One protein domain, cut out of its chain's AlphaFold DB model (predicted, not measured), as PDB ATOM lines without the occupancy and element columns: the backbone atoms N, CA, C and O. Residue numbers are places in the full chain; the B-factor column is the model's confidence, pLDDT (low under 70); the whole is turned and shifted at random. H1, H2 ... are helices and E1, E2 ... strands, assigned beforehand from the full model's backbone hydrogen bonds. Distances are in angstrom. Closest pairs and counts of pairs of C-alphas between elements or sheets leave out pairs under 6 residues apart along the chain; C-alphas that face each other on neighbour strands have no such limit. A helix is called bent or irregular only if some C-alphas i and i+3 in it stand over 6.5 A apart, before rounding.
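Overview. This is residues 42 to 166 of the 232 residues of an uncharacterized protein of Monoraphidium neglectum (UniProt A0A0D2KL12). A twisted sheet of five strands has the long helix H4 packed across one face; the other long helix, H2, runs the same way as H4 and only grazes the sheet. At one end residues 53 to 58, in H1, and 60 to 72 stick out; at the other, the strand hairpin E3 and E4 reaches beyond E2 and E5. The 125 printed residues include four named helices and five named strands in the order E1 H1 H2 H3 E2 E3 E4 E5 H4, a mixed class. The sheet is branched and mixed: E1 and E2 are parallel, while E3 is antiparallel to E2, E4 and E5. The whole is a loose rod of 60 by 26 by 22 A, with a radius of gyration of the C-alphas of 17.2 A.

Along the chain. Find C-alpha 42 at (46.705, 10.194, 49.292), where E1, residues 42 to 46, begins. H1, residues 53 to 59, is only just irregular: C-alphas 54 and 57 are 6.6 A apart. From C-alpha 66 at (29.709, -1.223, 51.352), H2 runs 29.7 A to residue 86; H3 is residues 92 to 95. Then come E2, residues 100 to 108, 23.5 A; E3, residues 111 to 122, 35.5 A; E4, residues 127 to 130; and E5, residues 135 to 140, 17.1 A. H4, residues 144 to 164, runs 29.9 A to C-alpha 164 at (52.440, 31.375, 35.960).

Arrangement. Start at E3: E2 lies on one side of it, with N 104 and O 115 2.9 A apart, and E5 on the other side, with N 114 and O 137 2.9 A apart. Its residues 119 to 122 pair with E4, where N 120 and O 129 are 2.8 A apart; E2, E3 and E4 make a meander, each strand the antiparallel neighbour of the one before. E1 is parallel to E2, with N 43 and O 103 2.8 A apart; with H1, H2 and H3 between them they form a strand-helix-strand unit, two parallel neighbour strands joined through helices. H4 is on the sheet at a height of 7.2 A, over E3 and E5, slantwise at 34 degrees to E5 on the local plane; its closest C-alphas to E5 are Ser 147 and Ser 140, 4.9 A. H2, with residues 80 to 84 alone, touches H4 at a shallow tilt of 20 degrees, the same way, closest at the C-alphas of Val 84 and Asp 156, 6.3 A. H3 only grazes the sheet with residues 93 to 95, and H1 is not on it. Every O i to N i+4 pair is within hydrogen-bond range in H4, against 16 of 17 in H2 and 1 of 3 in H1, where 3 of 4 O i to N i+3 pairs are; H3 is too short for an O i to N i+4 pair.

Size, cuts and confidence. The farthest C-alphas, those of Ser 57 and Ala 124, are 60.3 A apart. The printed part has no cut and no long link. Its mean pLDDT is 75.3; look for values under 70 at residues 46 to 71, 90, 92 to 98, 121 to 122, 128 to 133 and 166.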
ATOM      1  N   ILE A  42      48.030   9.569  49.341       73.31
ATOM      2  CA  ILE A  42      46.705  10.194  49.292       73.31
ATOM      3  C   ILE A  42      45.908   9.667  50.480       73.31
ATOM      4  O   ILE A  42      45.533   8.495  50.521       73.31
ATOM      5  N   THR A  43      45.597  10.565  51.406       76.62
ATOM      6  CA  THR A  43      44.780  10.288  52.589       76.62
ATOM      7  C   THR A  43      43.389  10.878  52.386       76.62
ATOM      8  O   THR A  43      43.238  12.051  52.046       76.62
ATOM      9  N   ILE A  44      42.353  10.049  52.537       76.44
ATOM     10  CA  ILE A  44      40.956  10.453  52.348       76.44
ATOM     11  C   ILE A  44      40.228  10.298  53.684       76.44
ATOM     12  O   ILE A  44      40.167   9.208  54.247       76.44
ATOM     13  N   HIS A  45      39.655  11.388  54.189       77.94
ATOM     14  CA  HIS A  45      38.875  11.413  55.420       77.94
ATOM     15  C   HIS A  45      37.408  11.734  55.115       77.94
ATOM     16  O   HIS A  45      37.085  12.817  54.631       77.94
ATOM     17  N   GLY A  46      36.493  10.831  55.465       68.62
ATOM     18  CA  GLY A  46      35.061  11.134  55.510       68.62
ATOM     19  C   GLY A  46      34.668  11.630  56.901       68.62
ATOM     20  O   GLY A  46      34.810  10.890  57.871       68.62
ATOM     21  N   ARG A  47      34.171  12.867  57.031       54.38
ATOM     22  CA  ARG A  47      33.515  13.337  58.266       54.38
ATOM     23  C   ARG A  47      32.037  13.550  57.982       54.38
ATOM     24  O   ARG A  47      31.708  14.454  57.225       54.38
ATOM     25  N   HIS A  48      31.183  12.733  58.605       47.25
ATOM     26  CA  HIS A  48      29.721  12.834  58.522       47.25
ATOM     27  C   HIS A  48      29.225  13.095  57.095       47.25
ATOM     28  O   HIS A  48      28.673  14.152  56.797       47.25
ATOM     29  N   VAL A  49      29.459  12.130  56.202       52.34
ATOM     30  CA  VAL A  49      28.707  12.068  54.950       52.34
ATOM     31  C   VAL A  49      27.404  11.328  55.273       52.34
ATOM     32  O   VAL A  49      27.337  10.105  55.172       52.34
ATOM     33  N   ASP A  50      26.405  12.055  55.780       44.62
ATOM     34  CA  ASP A  50      25.044  11.552  55.953       44.62
ATOM     35  C   ASP A  50      24.452  11.285  54.575       44.62
ATOM     36  O   ASP A  50      23.904  12.155  53.898       44.62
ATOM     37  N   VAL A  51      24.574  10.031  54.158       45.19
ATOM     38  CA  VAL A  51      23.814   9.499  53.037       45.19
ATOM     39  C   VAL A  51      22.342   9.542  53.447       45.19
ATOM     40  O   VAL A  51      21.968   9.014  54.501       45.19
ATOM     41  N   THR A  52      21.543  10.234  52.643       45.56
ATOM     42  CA  THR A  52      20.120  10.509  52.856       45.56
ATOM     43  C   THR A  52      19.336   9.279  53.351       45.56
ATOM     44  O   THR A  52      19.599   8.151  52.922       45.56
ATOM     45  N   PRO A  53      18.355   9.464  54.256       45.50
ATOM     46  CA  PRO A  53      17.638   8.366  54.912       45.50
ATOM     47  C   PRO A  53      16.827   7.467  53.962       45.50
ATOM     48  O   PRO A  53      16.618   6.301  54.286       45.50
ATOM     49  N   GLU A  54      16.472   7.927  52.758       47.84
ATOM     50  CA  GLU A  54      15.842   7.098  51.711       47.84
ATOM     51  C   GLU A  54      16.756   5.970  51.192       47.84
ATOM     52  O   GLU A  54      16.275   4.957  50.696       47.84
ATOM     53  N   ALA A  55      18.078   6.076  51.378       46.91
ATOM     54  CA  ALA A  55      19.027   5.011  51.051       46.91
ATOM     55  C   ALA A  55      19.254   4.016  52.207       46.91
ATOM     56  O   ALA A  55      19.816   2.940  51.982       46.91
ATOM     57  N   ARG A  56      18.842   4.342  53.445       46.50
ATOM     58  CA  ARG A  56      19.149   3.542  54.648       46.50
ATOM     59  C   ARG A  56      18.344   2.244  54.745       46.50
ATOM     60  O   ARG A  56      18.887   1.250  55.216       46.50
ATOM     61  N   SER A  57      17.116   2.201  54.226       49.75
ATOM     62  CA  SER A  57      16.330   0.955  54.148       49.75
ATOM     63  C   SER A  57      16.878  -0.024  53.100       49.75
ATOM     64  O   SER A  57      16.759  -1.234  53.262       49.75
ATOM     65  N   ILE A  58      17.570   0.483  52.074       53.41
ATOM     66  CA  ILE A  58      18.268  -0.323  51.059       53.41
ATOM     67  C   ILE A  58      19.675  -0.737  51.550       53.41
ATOM     68  O   ILE A  58      20.200  -1.775  51.149       53.41
ATOM     69  N   LEU A  59      20.294   0.031  52.455       43.88
ATOM     70  CA  LEU A  59      21.649  -0.210  52.978       43.88
ATOM     71  C   LEU A  59      21.762  -1.440  53.895       43.88
ATOM     72  O   LEU A  59      22.790  -2.112  53.847       43.88
ATOM     73  N   ALA A  60      20.709  -1.815  54.630       50.75
ATOM     74  CA  ALA A  60      20.701  -3.064  55.408       50.75
ATOM     75  C   ALA A  60      20.803  -4.318  54.511       50.75
ATOM     76  O   ALA A  60      21.418  -5.313  54.888       50.75
ATOM     77  N   ALA A  61      20.284  -4.250  53.279       52.66
ATOM     78  CA  ALA A  61      20.438  -5.304  52.271       52.66
ATOM     79  C   ALA A  61      21.796  -5.253  51.534       52.66
ATOM     80  O   ALA A  61      22.184  -6.211  50.865       52.66
ATOM     81  N   LEU A  62      22.547  -4.151  51.662       50.50
ATOM     82  CA  LEU A  62      23.765  -3.858  50.901       50.50
ATOM     83  C   LEU A  62      25.033  -3.752  51.755       50.50
ATOM     84  O   LEU A  62      26.077  -3.372  51.233       50.50
ATOM     85  N   GLN A  63      25.009  -4.160  53.022       51.81
ATOM     86  CA  GLN A  63      26.204  -4.206  53.876       51.81
ATOM     87  C   GLN A  63      27.316  -5.138  53.347       51.81
ATOM     88  O   GLN A  63      28.487  -4.947  53.658       51.81
ATOM     89  N   ARG A  64      27.013  -6.075  52.433       53.06
ATOM     90  CA  ARG A  64      28.036  -6.806  51.647       53.06
ATOM     91  C   ARG A  64      28.607  -6.003  50.456       53.06
ATOM     92  O   ARG A  64      29.664  -6.348  49.941       53.06
ATOM     93  N   GLN A  65      27.945  -4.924  50.026       50.72
ATOM     94  CA  GLN A  65      28.372  -3.986  48.971       50.72
ATOM     95  C   GLN A  65      29.055  -2.707  49.496       50.72
ATOM     96  O   GLN A  65      29.603  -1.950  48.693       50.72
ATOM     97  N   GLU A  66      29.066  -2.431  50.802       48.38
ATOM     98  CA  GLU A  66      29.709  -1.223  51.352       48.38
ATOM     99  C   GLU A  66      31.216  -1.174  51.062       48.38
ATOM    100  O   GLU A  66      31.739  -0.121  50.689       48.38
ATOM    101  N   GLY A  67      31.890  -2.331  51.056       51.59
ATOM    102  CA  GLY A  67      33.279  -2.446  50.603       51.59
ATOM    103  C   GLY A  67      33.485  -2.111  49.119       51.59
ATOM    104  O   GLY A  67      34.567  -1.671  48.740       51.59
ATOM    105  N   ALA A  68      32.466  -2.266  48.268       55.69
ATOM    106  CA  ALA A  68      32.517  -1.862  46.860       55.69
ATOM    107  C   ALA A  68      32.179  -0.374  46.673       55.69
ATOM    108  O   ALA A  68      32.710   0.273  45.773       55.69
ATOM    109  N   ARG A  69      31.313   0.189  47.525       54.59
ATOM    110  CA  ARG A  69      30.910   1.603  47.471       54.59
ATOM    111  C   ARG A  69      32.001   2.545  47.978       54.59
ATOM    112  O   ARG A  69      32.277   3.529  47.299       54.59
ATOM    113  N   GLY A  70      32.672   2.219  49.087       56.94
ATOM    114  CA  GLY A  70      33.833   2.987  49.563       56.94
ATOM    115  C   GLY A  70      34.940   3.056  48.506       56.94
ATOM    116  O   GLY A  70      35.407   4.138  48.161       56.94
ATOM    117  N   ARG A  71      35.232   1.916  47.860       63.66
ATOM    118  CA  ARG A  71      36.183   1.843  46.737       63.66
ATOM    119  C   ARG A  71      35.796   2.732  45.555       63.66
ATOM    120  O   ARG A  71      36.684   3.268  44.904       63.66
ATOM    121  N   ARG A  72      34.500   2.918  45.270       74.31
ATOM    122  CA  ARG A  72      34.046   3.815  44.188       74.31
ATOM    123  C   ARG A  72      34.327   5.283  44.502       74.31
ATOM    124  O   ARG A  72      34.757   5.998  43.607       74.31
ATOM    125  N   ILE A  73      34.113   5.721  45.746       77.62
ATOM    126  CA  ILE A  73      34.394   7.106  46.156       77.62
ATOM    127  C   ILE A  73      35.900   7.357  46.139       77.62
ATOM    128  O   ILE A  73      36.349   8.333  45.547       77.62
ATOM    129  N   GLU A  74      36.689   6.455  46.724       77.12
ATOM    130  CA  GLU A  74      38.148   6.578  46.734       77.12
ATOM    131  C   GLU A  74      38.747   6.547  45.326       77.12
ATOM    132  O   GLU A  74      39.609   7.369  45.023       77.12
ATOM    133  N   SER A  75      38.279   5.640  44.456       79.31
ATOM    134  CA  SER A  75      38.699   5.600  43.049       79.31
ATOM    135  C   SER A  75      38.362   6.912  42.363       79.31
ATOM    136  O   SER A  75      39.244   7.528  41.786       79.31
ATOM    137  N   HIS A  76      37.128   7.397  42.507       83.25
ATOM    138  CA  HIS A  76      36.710   8.646  41.885       83.25
ATOM    139  C   HIS A  76      37.560   9.839  42.350       83.25
ATOM    140  O   HIS A  76      38.059  10.596  41.521       83.25
ATOM    141  N   VAL A  77      37.800   9.974  43.659       86.12
ATOM    142  CA  VAL A  77      38.688  11.013  44.208       86.12
ATOM    143  C   VAL A  77      40.096  10.878  43.630       86.12
ATOM    144  O   VAL A  77      40.672  11.874  43.192       86.12
ATOM    145  N   ARG A  78      40.651   9.661  43.604       85.88
ATOM    146  CA  ARG A  78      42.002   9.396  43.100       85.88
ATOM    147  C   ARG A  78      42.122   9.707  41.608       85.88
ATOM    148  O   ARG A  78      43.097  10.342  41.228       85.88
ATOM    149  N   ASP A  79      41.140   9.318  40.801       87.50
ATOM    150  CA  ASP A  79      41.116   9.516  39.347       87.50
ATOM    151  C   ASP A  79      41.001  11.001  38.981       87.50
ATOM    152  O   ASP A  79      41.671  11.498  38.076       87.50
ATOM    153  N   ARG A  80      40.167  11.752  39.710       88.75
ATOM    154  CA  ARG A  80      40.020  13.194  39.482       88.75
ATOM    155  C   ARG A  80      41.247  13.962  39.966       88.75
ATOM    156  O   ARG A  80      41.741  14.840  39.262       88.75
ATOM    157  N   LEU A  81      41.779  13.604  41.134       88.19
ATOM    158  CA  LEU A  81      42.980  14.229  41.676       88.19
ATOM    159  C   LEU A  81      44.211  13.937  40.806       88.19
ATOM    160  O   LEU A  81      44.981  14.856  40.534       88.19
ATOM    161  N   SER A  82      44.390  12.699  40.336       88.06
ATOM    162  CA  SER A  82      45.491  12.338  39.436       88.06
ATOM    163  C   SER A  82      45.408  13.125  38.132       88.06
ATOM    164  O   SER A  82      46.407  13.704  37.723       88.06
ATOM    165  N   SER A  83      44.214  13.266  37.549       89.06
ATOM    166  CA  SER A  83      44.004  14.081  36.349       89.06
ATOM    167  C   SER A  83      44.430  15.541  36.539       89.06
ATOM    168  O   SER A  83      45.051  16.116  35.646       89.06
ATOM    169  N   VAL A  84      44.145  16.146  37.698       89.75
ATOM    170  CA  VAL A  84      44.591  17.515  38.004       89.75
ATOM    171  C   VAL A  84      46.104  17.567  38.191       89.75
ATOM    172  O   VAL A  84      46.759  18.404  37.575       89.75
ATOM    173  N   LEU A  85      46.676  16.679  39.008       86.19
ATOM    174  CA  LEU A  85      48.111  16.681  39.313       86.19
ATOM    175  C   LEU A  85      48.976  16.356  38.091       86.19
ATOM    176  O   LEU A  85      50.057  16.925  37.939       86.19
ATOM    177  N   ASP A  86      48.484  15.512  37.186       86.94
ATOM    178  CA  ASP A  86      49.177  15.129  35.959       86.94
ATOM    179  C   ASP A  86      49.428  16.321  35.032       86.94
ATOM    180  O   ASP A  86      50.481  16.384  34.401       86.94
ATOM    181  N   LYS A  87      48.541  17.328  35.019       87.44
ATOM    182  CA  LYS A  87      48.747  18.578  34.257       87.44
ATOM    183  C   LYS A  87      49.959  19.384  34.729       87.44
ATOM    184  O   LYS A  87      50.440  20.262  34.007       87.44
ATOM    185  N   PHE A  88      50.411  19.130  35.953       81.06
ATOM    186  CA  PHE A  88      51.523  19.828  36.584       81.06
ATOM    187  C   PHE A  88      52.743  18.925  36.804       81.06
ATOM    188  O   PHE A  88      53.727  19.384  37.388       81.06
ATOM    189  N   LYS A  89      52.736  17.687  36.284       75.00
ATOM    190  CA  LYS A  89      53.978  16.927  36.074       75.00
ATOM    191  C   LYS A  89      54.919  17.762  35.197       75.00
ATOM    192  O   LYS A  89      54.485  18.417  34.251       75.00
ATOM    193  N   GLY A  90      56.193  17.813  35.550       69.88
ATOM    194  CA  GLY A  90      57.191  18.691  34.934       69.88
ATOM    195  C   GLY A  90      57.281  20.098  35.533       69.88
ATOM    196  O   GLY A  90      58.218  20.836  35.222       69.88
ATOM    197  N   ALA A  91      56.333  20.525  36.376       74.12
ATOM    198  CA  ALA A  91      56.403  21.858  36.964       74.12
ATOM    199  C   ALA A  91      57.492  21.913  38.046       74.12
ATOM    200  O   ALA A  91      57.529  21.071  38.943       74.12
ATOM    201  N   GLN A  92      58.356  22.935  38.006       68.75
ATOM    202  CA  GLN A  92      59.494  23.033  38.928       68.75
ATOM    203  C   GLN A  92      59.080  22.972  40.405       68.75
ATOM    204  O   GLN A  92      59.695  22.249  41.175       68.75
ATOM    205  N   PHE A  93      57.995  23.640  40.797       69.31
ATOM    206  CA  PHE A  93      57.522  23.633  42.189       69.31
ATOM    207  C   PHE A  93      57.004  22.264  42.672       69.31
ATOM    208  O   PHE A  93      56.777  22.078  43.864       69.31
ATOM    209  N   LEU A  94      56.762  21.331  41.749       69.25
ATOM    210  CA  LEU A  94      56.347  19.959  42.024       69.25
ATOM    211  C   LEU A  94      57.533  18.996  41.940       69.25
ATOM    212  O   LEU A  94      57.667  18.130  42.793       69.25
ATOM    213  N   GLU A  95      58.410  19.143  40.947       64.38
ATOM    214  CA  GLU A  95      59.480  18.170  40.683       64.38
ATOM    215  C   GLU A  95      60.862  18.583  41.191       64.38
ATOM    216  O   GLU A  95      61.653  17.726  41.576       64.38
ATOM    217  N   SER A  96      61.172  19.882  41.224       57.09
ATOM    218  CA  SER A  96      62.505  20.375  41.628       57.09
ATOM    219  C   SER A  96      62.758  20.242  43.129       57.09
ATOM    220  O   SER A  96      63.911  20.258  43.557       57.09
ATOM    221  N   ASP A  97      61.677  20.063  43.884       55.81
ATOM    222  CA  ASP A  97      61.613  20.128  45.339       55.81
ATOM    223  C   ASP A  97      61.263  18.761  45.976       55.81
ATOM    224  O   ASP A  97      61.131  18.641  47.187       55.81
ATOM    225  N   GLY A  98      61.201  17.672  45.200       60.03
ATOM    226  CA  GLY A  98      61.014  16.319  45.750       60.03
ATOM    227  C   GLY A  98      59.566  15.820  45.787       60.03
ATOM    228  O   GLY A  98      59.265  14.871  46.515       60.03
ATOM    229  N   GLY A  99      58.672  16.412  44.992       72.69
ATOM    230  CA  GLY A  99      57.319  15.901  44.787       72.69
ATOM    231  C   GLY A  99      56.271  16.481  45.732       72.69
ATOM    232  O   GLY A  99      56.515  17.373  46.544       72.69
ATOM    233  N   VAL A 100      55.064  15.926  45.647       74.44
ATOM    234  CA  VAL A 100      54.027  16.132  46.663       74.44
ATOM    235  C   VAL A 100      54.228  15.102  47.769       74.44
ATOM    236  O   VAL A 100      54.338  13.910  47.499       74.44
ATOM    237  N   ALA A 101      54.280  15.565  49.017       72.25
ATOM    238  CA  ALA A 101      54.460  14.714  50.187       72.25
ATOM    239  C   ALA A 101      53.190  13.946  50.517       72.25
ATOM    240  O   ALA A 101      53.244  12.758  50.812       72.25
ATOM    241  N   LEU A 102      52.083  14.684  50.527       81.44
ATOM    242  CA  LEU A 102      50.807  14.229  51.036       81.44
ATOM    243  C   LEU A 102      49.690  15.055  50.406       81.44
ATOM    244  O   LEU A 102      49.777  16.290  50.333       81.44
ATOM    245  N   VAL A 103      48.634  14.366  49.987       86.06
ATOM    246  CA  VAL A 103      47.347  14.990  49.688       86.06
ATOM    247  C   VAL A 103      46.325  14.500  50.706       86.06
ATOM    248  O   VAL A 103      46.074  13.305  50.807       86.06
ATOM    249  N   ASP A 104      45.758  15.433  51.465       88.06
ATOM    250  CA  ASP A 104      44.692  15.195  52.444       88.06
ATOM    251  C   ASP A 104      43.377  15.710  51.852       88.06
ATOM    252  O   ASP A 104      43.221  16.909  51.601       88.06
ATOM    253  N   VAL A 105      42.449  14.792  51.583       88.25
ATOM    254  CA  VAL A 105      41.110  15.094  51.075       88.25
ATOM    255  C   VAL A 105      40.098  14.806  52.171       88.25
ATOM    256  O   VAL A 105      39.934  13.665  52.596       88.25
ATOM    257  N   ARG A 106      39.363  15.827  52.603       89.88
ATOM    258  CA  ARG A 106      38.307  15.706  53.608       89.88
ATOM    259  C   ARG A 106      36.964  15.982  52.956       89.88
ATOM    260  O   ARG A 106      36.683  17.109  52.550       89.88
ATOM    261  N   LEU A 107      36.144  14.944  52.867       86.75
ATOM    262  CA  LEU A 107      34.795  15.019  52.323       86.75
ATOM    263  C   LEU A 107      33.790  15.167  53.468       86.75
ATOM    264  O   LEU A 107      33.814  14.409  54.441       86.75
ATOM    265  N   MET A 108      32.916  16.159  53.335       89.06
ATOM    266  CA  MET A 108      31.779  16.448  54.209       89.06
ATOM    267  C   MET A 108      30.511  16.531  53.341       89.06
ATOM    268  O   MET A 108      30.607  16.630  52.117       89.06
ATOM    269  N   ASN A 109      29.321  16.514  53.952       85.88
ATOM    270  CA  ASN A 109      28.035  16.501  53.232       85.88
ATOM    271  C   ASN A 109      27.930  17.514  52.084       85.88
ATOM    272  O   ASN A 109      27.598  17.152  50.958       85.88
ATOM    273  N   SER A 110      28.228  18.777  52.371       89.56
ATOM    274  CA  SER A 110      28.080  19.901  51.440       89.56
ATOM    275  C   SER A 110      29.384  20.670  51.251       89.56
ATOM    276  O   SER A 110      29.360  21.838  50.869       89.56
ATOM    277  N   GLN A 111      30.514  20.063  51.617       91.31
ATOM    278  CA  GLN A 111      31.809  20.728  51.623       91.31
ATOM    279  C   GLN A 111      32.927  19.722  51.360       91.31
ATOM    280  O   GLN A 111      32.917  18.609  51.879       91.31
ATOM    281  N   ALA A 112      33.923  20.129  50.584       92.75
ATOM    282  CA  ALA A 112      35.147  19.371  50.384       92.75
ATOM    283  C   ALA A 112      36.345  20.249  50.737       92.75
ATOM    284  O   ALA A 112      36.395  21.432  50.399       92.75
ATOM    285  N   GLU A 113      37.311  19.676  51.443       92.25
ATOM    286  CA  GLU A 113      38.594  20.299  51.748       92.25
ATOM    287  C   GLU A 113      39.701  19.456  51.114       92.25
ATOM    288  O   GLU A 113      39.785  18.259  51.362       92.25
ATOM    289  N   VAL A 114      40.556  20.077  50.307       91.88
ATOM    290  CA  VAL A 114      41.727  19.433  49.704       91.88
ATOM    291  C   VAL A 114      42.963  20.189  50.167       91.88
ATOM    292  O   VAL A 114      43.069  21.405  49.974       91.88
ATOM    293  N   LYS A 115      43.898  19.482  50.797       90.38
ATOM    294  CA  LYS A 115      45.201  20.006  51.203       90.38
ATOM    295  C   LYS A 115      46.300  19.281  50.458       90.38
ATOM    296  O   LYS A 115      46.410  18.065  50.538       90.38
ATOM    297  N   LEU A 116      47.157  20.047  49.806       87.88
ATOM    298  CA  LEU A 116      48.336  19.556  49.118       87.88
ATOM    299  C   LEU A 116      49.583  20.068  49.838       87.88
ATOM    300  O   LEU A 116      49.779  21.279  49.979       87.88
ATOM    301  N   GLN A 117      50.415  19.142  50.309       83.50
ATOM    302  CA  GLN A 117      51.672  19.450  50.982       83.50
ATOM    303  C   GLN A 117      52.841  19.113  50.052       83.50
ATOM    304  O   GLN A 117      53.101  17.933  49.822       83.50
ATOM    305  N   PRO A 118      53.544  20.108  49.488       77.50
ATOM    306  CA  PRO A 118      54.740  19.849  48.699       77.50
ATOM    307  C   PRO A 118      55.907  19.436  49.610       77.50
ATOM    308  O   PRO A 118      56.060  19.955  50.724       77.50
ATOM    309  N   ARG A 119      56.739  18.511  49.127       73.50
ATOM    310  CA  ARG A 119      58.086  18.296  49.667       73.50
ATOM    311  C   ARG A 119      58.983  19.405  49.142       73.50
ATOM    312  O   ARG A 119      58.743  19.913  48.050       73.50
ATOM    313  N   ILE A 120      59.969  19.789  49.943       71.12
ATOM    314  CA  ILE A 120      61.110  20.583  49.502       71.12
ATOM    315  C   ILE A 120      62.375  19.792  49.793       71.12
ATOM    316  O   ILE A 120      62.604  19.347  50.918       71.12
ATOM    317  N   HIS A 121      63.199  19.634  48.765       68.00
ATOM    318  CA  HIS A 121      64.506  19.022  48.861       68.00
ATOM    319  C   HIS A 121      65.550  20.125  48.945       68.00
ATOM    320  O   HIS A 121      65.785  20.871  47.990       68.00
ATOM    321  N   ASN A 122      66.202  20.224  50.096       69.56
ATOM    322  CA  ASN A 122      67.312  21.137  50.256       69.56
ATOM    323  C   ASN A 122      68.585  20.499  49.717       69.56
ATOM    324  O   ASN A 122      69.244  19.712  50.394       69.56
ATOM    325  N   LYS A 123      68.962  20.914  48.507       74.69
ATOM    326  CA  LYS A 123      70.183  20.458  47.831       74.69
ATOM    327  C   LYS A 123      71.459  20.722  48.636       74.69
ATOM    328  O   LYS A 123      72.424  19.992  48.459       74.69
ATOM    329  N   ALA A 124      71.484  21.746  49.495       73.81
ATOM    330  CA  ALA A 124      72.664  22.063  50.298       73.81
ATOM    331  C   ALA A 124      72.849  21.098  51.481       73.81
ATOM    332  O   ALA A 124      73.980  20.820  51.863       73.81
ATOM    333  N   ALA A 125      71.750  20.582  52.039       74.00
ATOM    334  CA  ALA A 125      71.766  19.657  53.174       74.00
ATOM    335  C   ALA A 125      71.574  18.183  52.766       74.00
ATOM    336  O   ALA A 125      71.779  17.304  53.591       74.00
ATOM    337  N   ASN A 126      71.195  17.909  51.508       73.81
ATOM    338  CA  ASN A 126      70.691  16.602  51.053       73.81
ATOM    339  C   ASN A 126      69.528  16.064  51.913       73.81
ATOM    340  O   ASN A 126      69.335  14.856  52.018       73.81
ATOM    341  N   ASP A 127      68.742  16.971  52.497       71.50
ATOM    342  CA  ASP A 127      67.591  16.649  53.336       71.50
ATOM    343  C   ASP A 127      66.279  16.992  52.621       71.50
ATOM    344  O   ASP A 127      66.169  17.992  51.900       71.50
ATOM    345  N   VAL A 128      65.252  16.173  52.857       63.84
ATOM    346  CA  VAL A 128      63.875  16.404  52.398       63.84
ATOM    347  C   VAL A 128      63.035  16.843  53.590       63.84
ATOM    348  O   VAL A 128      62.896  16.099  54.558       63.84
ATOM    349  N   TYR A 129      62.416  18.017  53.508       64.19
ATOM    350  CA  TYR A 129      61.461  18.484  54.511       64.19
ATOM    351  C   TYR A 129      60.109  18.824  53.892       64.19
ATOM    352  O   TYR A 129      59.980  19.140  52.710       64.19
ATOM    353  N   VAL A 130      59.061  18.758  54.712       62.50
ATOM    354  CA  VAL A 130      57.717  19.192  54.325       62.50
ATOM    355  C   VAL A 130      57.622  20.697  54.541       62.50
ATOM    356  O   VAL A 130      57.871  21.190  55.644       62.50
ATOM    357  N   ARG A 131      57.258  21.448  53.499       65.69
ATOM    358  CA  ARG A 131      57.116  22.903  53.612       65.69
ATOM    359  C   ARG A 131      55.947  23.258  54.534       65.69
ATOM    360  O   ARG A 131      54.815  22.834  54.296       65.69
ATOM    361  N   GLN A 132      56.178  24.127  55.518       56.19
ATOM    362  CA  GLN A 132      55.079  24.791  56.222       56.19
ATOM    363  C   GLN A 132      54.371  25.767  55.264       56.19
ATOM    364  O   GLN A 132      55.000  26.651  54.685       56.19
ATOM    365  N   GLY A 133      53.059  25.588  55.070       65.44
ATOM    366  CA  GLY A 133      52.249  26.398  54.145       65.44
ATOM    367  C   GLY A 133      51.723  25.639  52.925       65.44
ATOM    368  O   GLY A 133      51.863  26.107  51.797       65.44
ATOM    369  N   GLY A 134      51.118  24.467  53.144       75.38
ATOM    370  CA  GLY A 134      50.473  23.685  52.086       75.38
ATOM    371  C   GLY A 134      49.325  24.427  51.389       75.38
ATOM    372  O   GLY A 134      48.667  25.305  51.956       75.38
ATOM    373  N   LEU A 135      49.062  24.047  50.142       86.38
ATOM    374  CA  LEU A 135      47.931  24.539  49.363       86.38
ATOM    375  C   LEU A 135      46.648  23.940  49.929       86.38
ATOM    376  O   LEU A 135      46.395  22.751  49.777       86.38
ATOM    377  N   LYS A 136      45.832  24.771  50.576       91.88
ATOM    378  CA  LYS A 136      44.511  24.383  51.070       91.88
ATOM    379  C   LYS A 136      43.419  25.009  50.212       91.88
ATOM    380  O   LYS A 136      43.430  26.216  49.939       91.88
ATOM    381  N   VAL A 137      42.466  24.192  49.799       93.94
ATOM    382  CA  VAL A 137      41.257  24.598  49.085       93.94
ATOM    383  C   VAL A 137      40.062  24.037  49.824       93.94
ATOM    384  O   VAL A 137      40.118  22.925  50.347       93.94
ATOM    385  N   CYS A 138      39.006  24.832  49.919       94.88
ATOM    386  CA  CYS A 138      37.786  24.405  50.560       94.88
ATOM    387  C   CYS A 138      36.596  25.005  49.830       94.88
ATOM    388  O   CYS A 138      36.492  26.225  49.751       94.88
ATOM    389  N   GLU A 139      35.733  24.145  49.307       96.75
ATOM    390  CA  GLU A 139      34.588  24.541  48.494       96.75
ATOM    391  C   GLU A 139      33.324  23.866  49.008       96.75
ATOM    392  O   GLU A 139      33.377  22.800  49.623       96.75
ATOM    393  N   SER A 140      32.188  24.524  48.788       94.31
ATOM    394  CA  SER A 140      30.871  24.036  49.194       94.31
ATOM    395  C   SER A 140      29.959  23.856  47.984       94.31
ATOM    396  O   SER A 140      29.995  24.640  47.031       94.31
ATOM    397  N   GLY A 141      29.133  22.820  48.023       92.25
ATOM    398  CA  GLY A 141      28.289  22.396  46.911       92.25
ATOM    399  C   GLY A 141      26.988  21.747  47.370       92.25
ATOM    400  O   GLY A 141      26.719  21.640  48.566       92.25
ATOM    401  N   SER A 142      26.176  21.315  46.405       87.88
ATOM    402  CA  SER A 142      24.894  20.636  46.665       87.88
ATOM    403  C   SER A 142      25.059  19.226  47.251       87.88
ATOM    404  O   SER A 142      24.107  18.659  47.779       87.88
ATOM    405  N   GLY A 143      26.270  18.674  47.187       88.12
ATOM    406  CA  GLY A 143      26.663  17.404  47.787       88.12
ATOM    407  C   GLY A 143      28.182  17.231  47.759       88.12
ATOM    408  O   GLY A 143      28.903  18.095  47.246       88.12
ATOM    409  N   TRP A 144      28.684  16.109  48.277       87.06
ATOM    410  CA  TRP A 144      30.127  15.851  48.364       87.06
ATOM    411  C   TRP A 144      30.814  15.830  46.988       87.06
ATOM    412  O   TRP A 144      31.921  16.343  46.865       87.06
ATOM    413  N   ALA A 145      30.154  15.292  45.955       88.25
ATOM    414  CA  ALA A 145      30.713  15.191  44.605       88.25
ATOM    415  C   ALA A 145      30.853  16.572  43.939       88.25
ATOM    416  O   ALA A 145      31.935  16.929  43.493       88.25
ATOM    417  N   ASP A 146      29.794  17.389  43.966       89.94
ATOM    418  CA  ASP A 146      29.831  18.775  43.466       89.94
ATOM    419  C   ASP A 146      30.847  19.631  44.246       89.94
ATOM    420  O   ASP A 146      31.612  20.401  43.669       89.94
ATOM    421  N   SER A 147      30.908  19.452  45.570       93.44
ATOM    422  CA  SER A 147      31.888  20.149  46.413       93.44
ATOM    423  C   SER A 147      33.325  19.754  46.062       93.44
ATOM    424  O   SER A 147      34.205  20.613  46.034       93.44
ATOM    425  N   LEU A 148      33.567  18.466  45.792       92.75
ATOM    426  CA  LEU A 148      34.873  17.951  45.391       92.75
ATOM    427  C   LEU A 148      35.294  18.507  44.030       92.75
ATOM    428  O   LEU A 148      36.413  18.995  43.917       92.75
ATOM    429  N   GLU A 149      34.415  18.486  43.029       93.94
ATOM    430  CA  GLU A 149      34.707  19.030  41.696       93.94
ATOM    431  C   GLU A 149      35.078  20.515  41.768       93.94
ATOM    432  O   GLU A 149      36.127  20.923  41.271       93.94
ATOM    433  N   LYS A 150      34.303  21.313  42.513       95.94
ATOM    434  CA  LYS A 150      34.636  22.723  42.761       95.94
ATOM    435  C   LYS A 150      35.982  22.883  43.463       95.94
ATOM    436  O   LYS A 150      36.772  23.749  43.082       95.94
ATOM    437  N   ALA A 151      36.268  22.057  44.473       95.19
ATOM    438  CA  ALA A 151      37.540  22.099  45.189       95.19
ATOM    439  C   ALA A 151      38.726  21.744  44.279       95.19
ATOM    440  O   ALA A 151      39.784  22.367  44.383       95.19
ATOM    441  N   LEU A 152      38.556  20.785  43.370       94.50
ATOM    442  CA  LEU A 152      39.575  20.399  42.398       94.50
ATOM    443  C   LEU A 152      39.782  21.477  41.326       94.50
ATOM    444  O   LEU A 152      40.928  21.803  41.024       94.50
ATOM    445  N   ASP A 153      38.719  22.112  40.836       95.00
ATOM    446  CA  ASP A 153      38.814  23.256  39.920       95.00
ATOM    447  C   ASP A 153      39.523  24.450  40.568       95.00
ATOM    448  O   ASP A 153      40.367  25.114  39.960       95.00
ATOM    449  N   ALA A 154      39.200  24.748  41.827       94.38
ATOM    450  CA  ALA A 154      39.868  25.800  42.579       94.38
ATOM    451  C   ALA A 154      41.341  25.453  42.861       94.38
ATOM    452  O   ALA A 154      42.199  26.344  42.835       94.38
ATOM    453  N   LEU A 155      41.664  24.173  43.077       93.19
ATOM    454  CA  LEU A 155      43.043  23.695  43.190       93.19
ATOM    455  C   LEU A 155      43.808  23.867  41.871       93.19
ATOM    456  O   LEU A 155      44.898  24.435  41.889       93.19
ATOM    457  N   ASP A 156      43.226  23.461  40.744       92.56
ATOM    458  CA  ASP A 156      43.795  23.606  39.398       92.56
ATOM    459  C   ASP A 156      44.109  25.076  39.074       92.56
ATOM    460  O   ASP A 156      45.221  25.408  38.655       92.56
ATOM    461  N   ARG A 157      43.190  25.999  39.392       92.69
ATOM    462  CA  ARG A 157      43.420  27.450  39.243       92.69
ATOM    463  C   ARG A 157      44.551  27.958  40.135       92.69
ATOM    464  O   ARG A 157      45.367  28.764  39.684       92.69
ATOM    465  N   LYS A 158      44.625  27.511  41.396       89.94
ATOM    466  CA  LYS A 158      45.717  27.900  42.307       89.94
ATOM    467  C   LYS A 158      47.066  27.379  41.818       89.94
ATOM    468  O   LYS A 158      48.025  28.144  41.810       89.94
ATOM    469  N   LEU A 159      47.136  26.125  41.382       87.94
ATOM    470  CA  LEU A 159      48.347  25.523  40.823       87.94
ATOM    471  C   LEU A 159      48.772  26.219  39.525       87.94
ATOM    472  O   LEU A 159      49.948  26.540  39.357       87.94
ATOM    473  N   THR A 160      47.817  26.556  38.656       89.00
ATOM    474  CA  THR A 160      48.066  27.344  37.440       89.00
ATOM    475  C   THR A 160      48.643  28.712  37.775       89.00
ATOM    476  O   THR A 160      49.634  29.118  37.174       89.00
ATOM    477  N   LYS A 161      48.095  29.394  38.788       86.62
ATOM    478  CA  LYS A 161      48.617  30.682  39.250       86.62
ATOM    479  C   LYS A 161      50.042  30.568  39.794       86.62
ATOM    480  O   LYS A 161      50.883  31.404  39.481       86.62
ATOM    481  N   VAL A 162      50.328  29.533  40.586       82.69
ATOM    482  CA  VAL A 162      51.683  29.266  41.100       82.69
ATOM    483  C   VAL A 162      52.656  29.000  39.949       82.69
ATOM    484  O   VAL A 162      53.766  29.523  39.962       82.69
ATOM    485  N   ARG A 163      52.226  28.250  38.927       81.25
ATOM    486  CA  ARG A 163      53.016  27.991  37.718       81.25
ATOM    487  C   ARG A 163      53.295  29.270  36.923       81.25
ATOM    488  O   ARG A 163      54.418  29.453  36.467       81.25
ATOM    489  N   SER A 164      52.297  30.139  36.741       80.69
ATOM    490  CA  SER A 164      52.440  31.375  35.960       80.69
ATOM    491  C   SER A 164      53.239  32.456  36.685       80.69
ATOM    492  O   SER A 164      53.971  33.205  36.051       80.69
ATOM    493  N   CYS A 165      53.124  32.542  38.012       74.31
ATOM    494  CA  CYS A 165      53.851  33.512  38.834       74.31
ATOM    495  C   CYS A 165      55.268  33.027  39.173       74.31
ATOM    496  O   CYS A 165      55.726  33.271  40.283       74.31
ATOM    497  N   GLY A 166      55.917  32.300  38.252       58.84
ATOM    498  CA  GLY A 166      57.208  31.649  38.455       58.84
ATOM    499  C   GLY A 166      58.149  32.490  39.316       58.84
ATOM    500  O   GLY A 166      58.488  33.605  38.937       58.84
TER     501      GLY A 166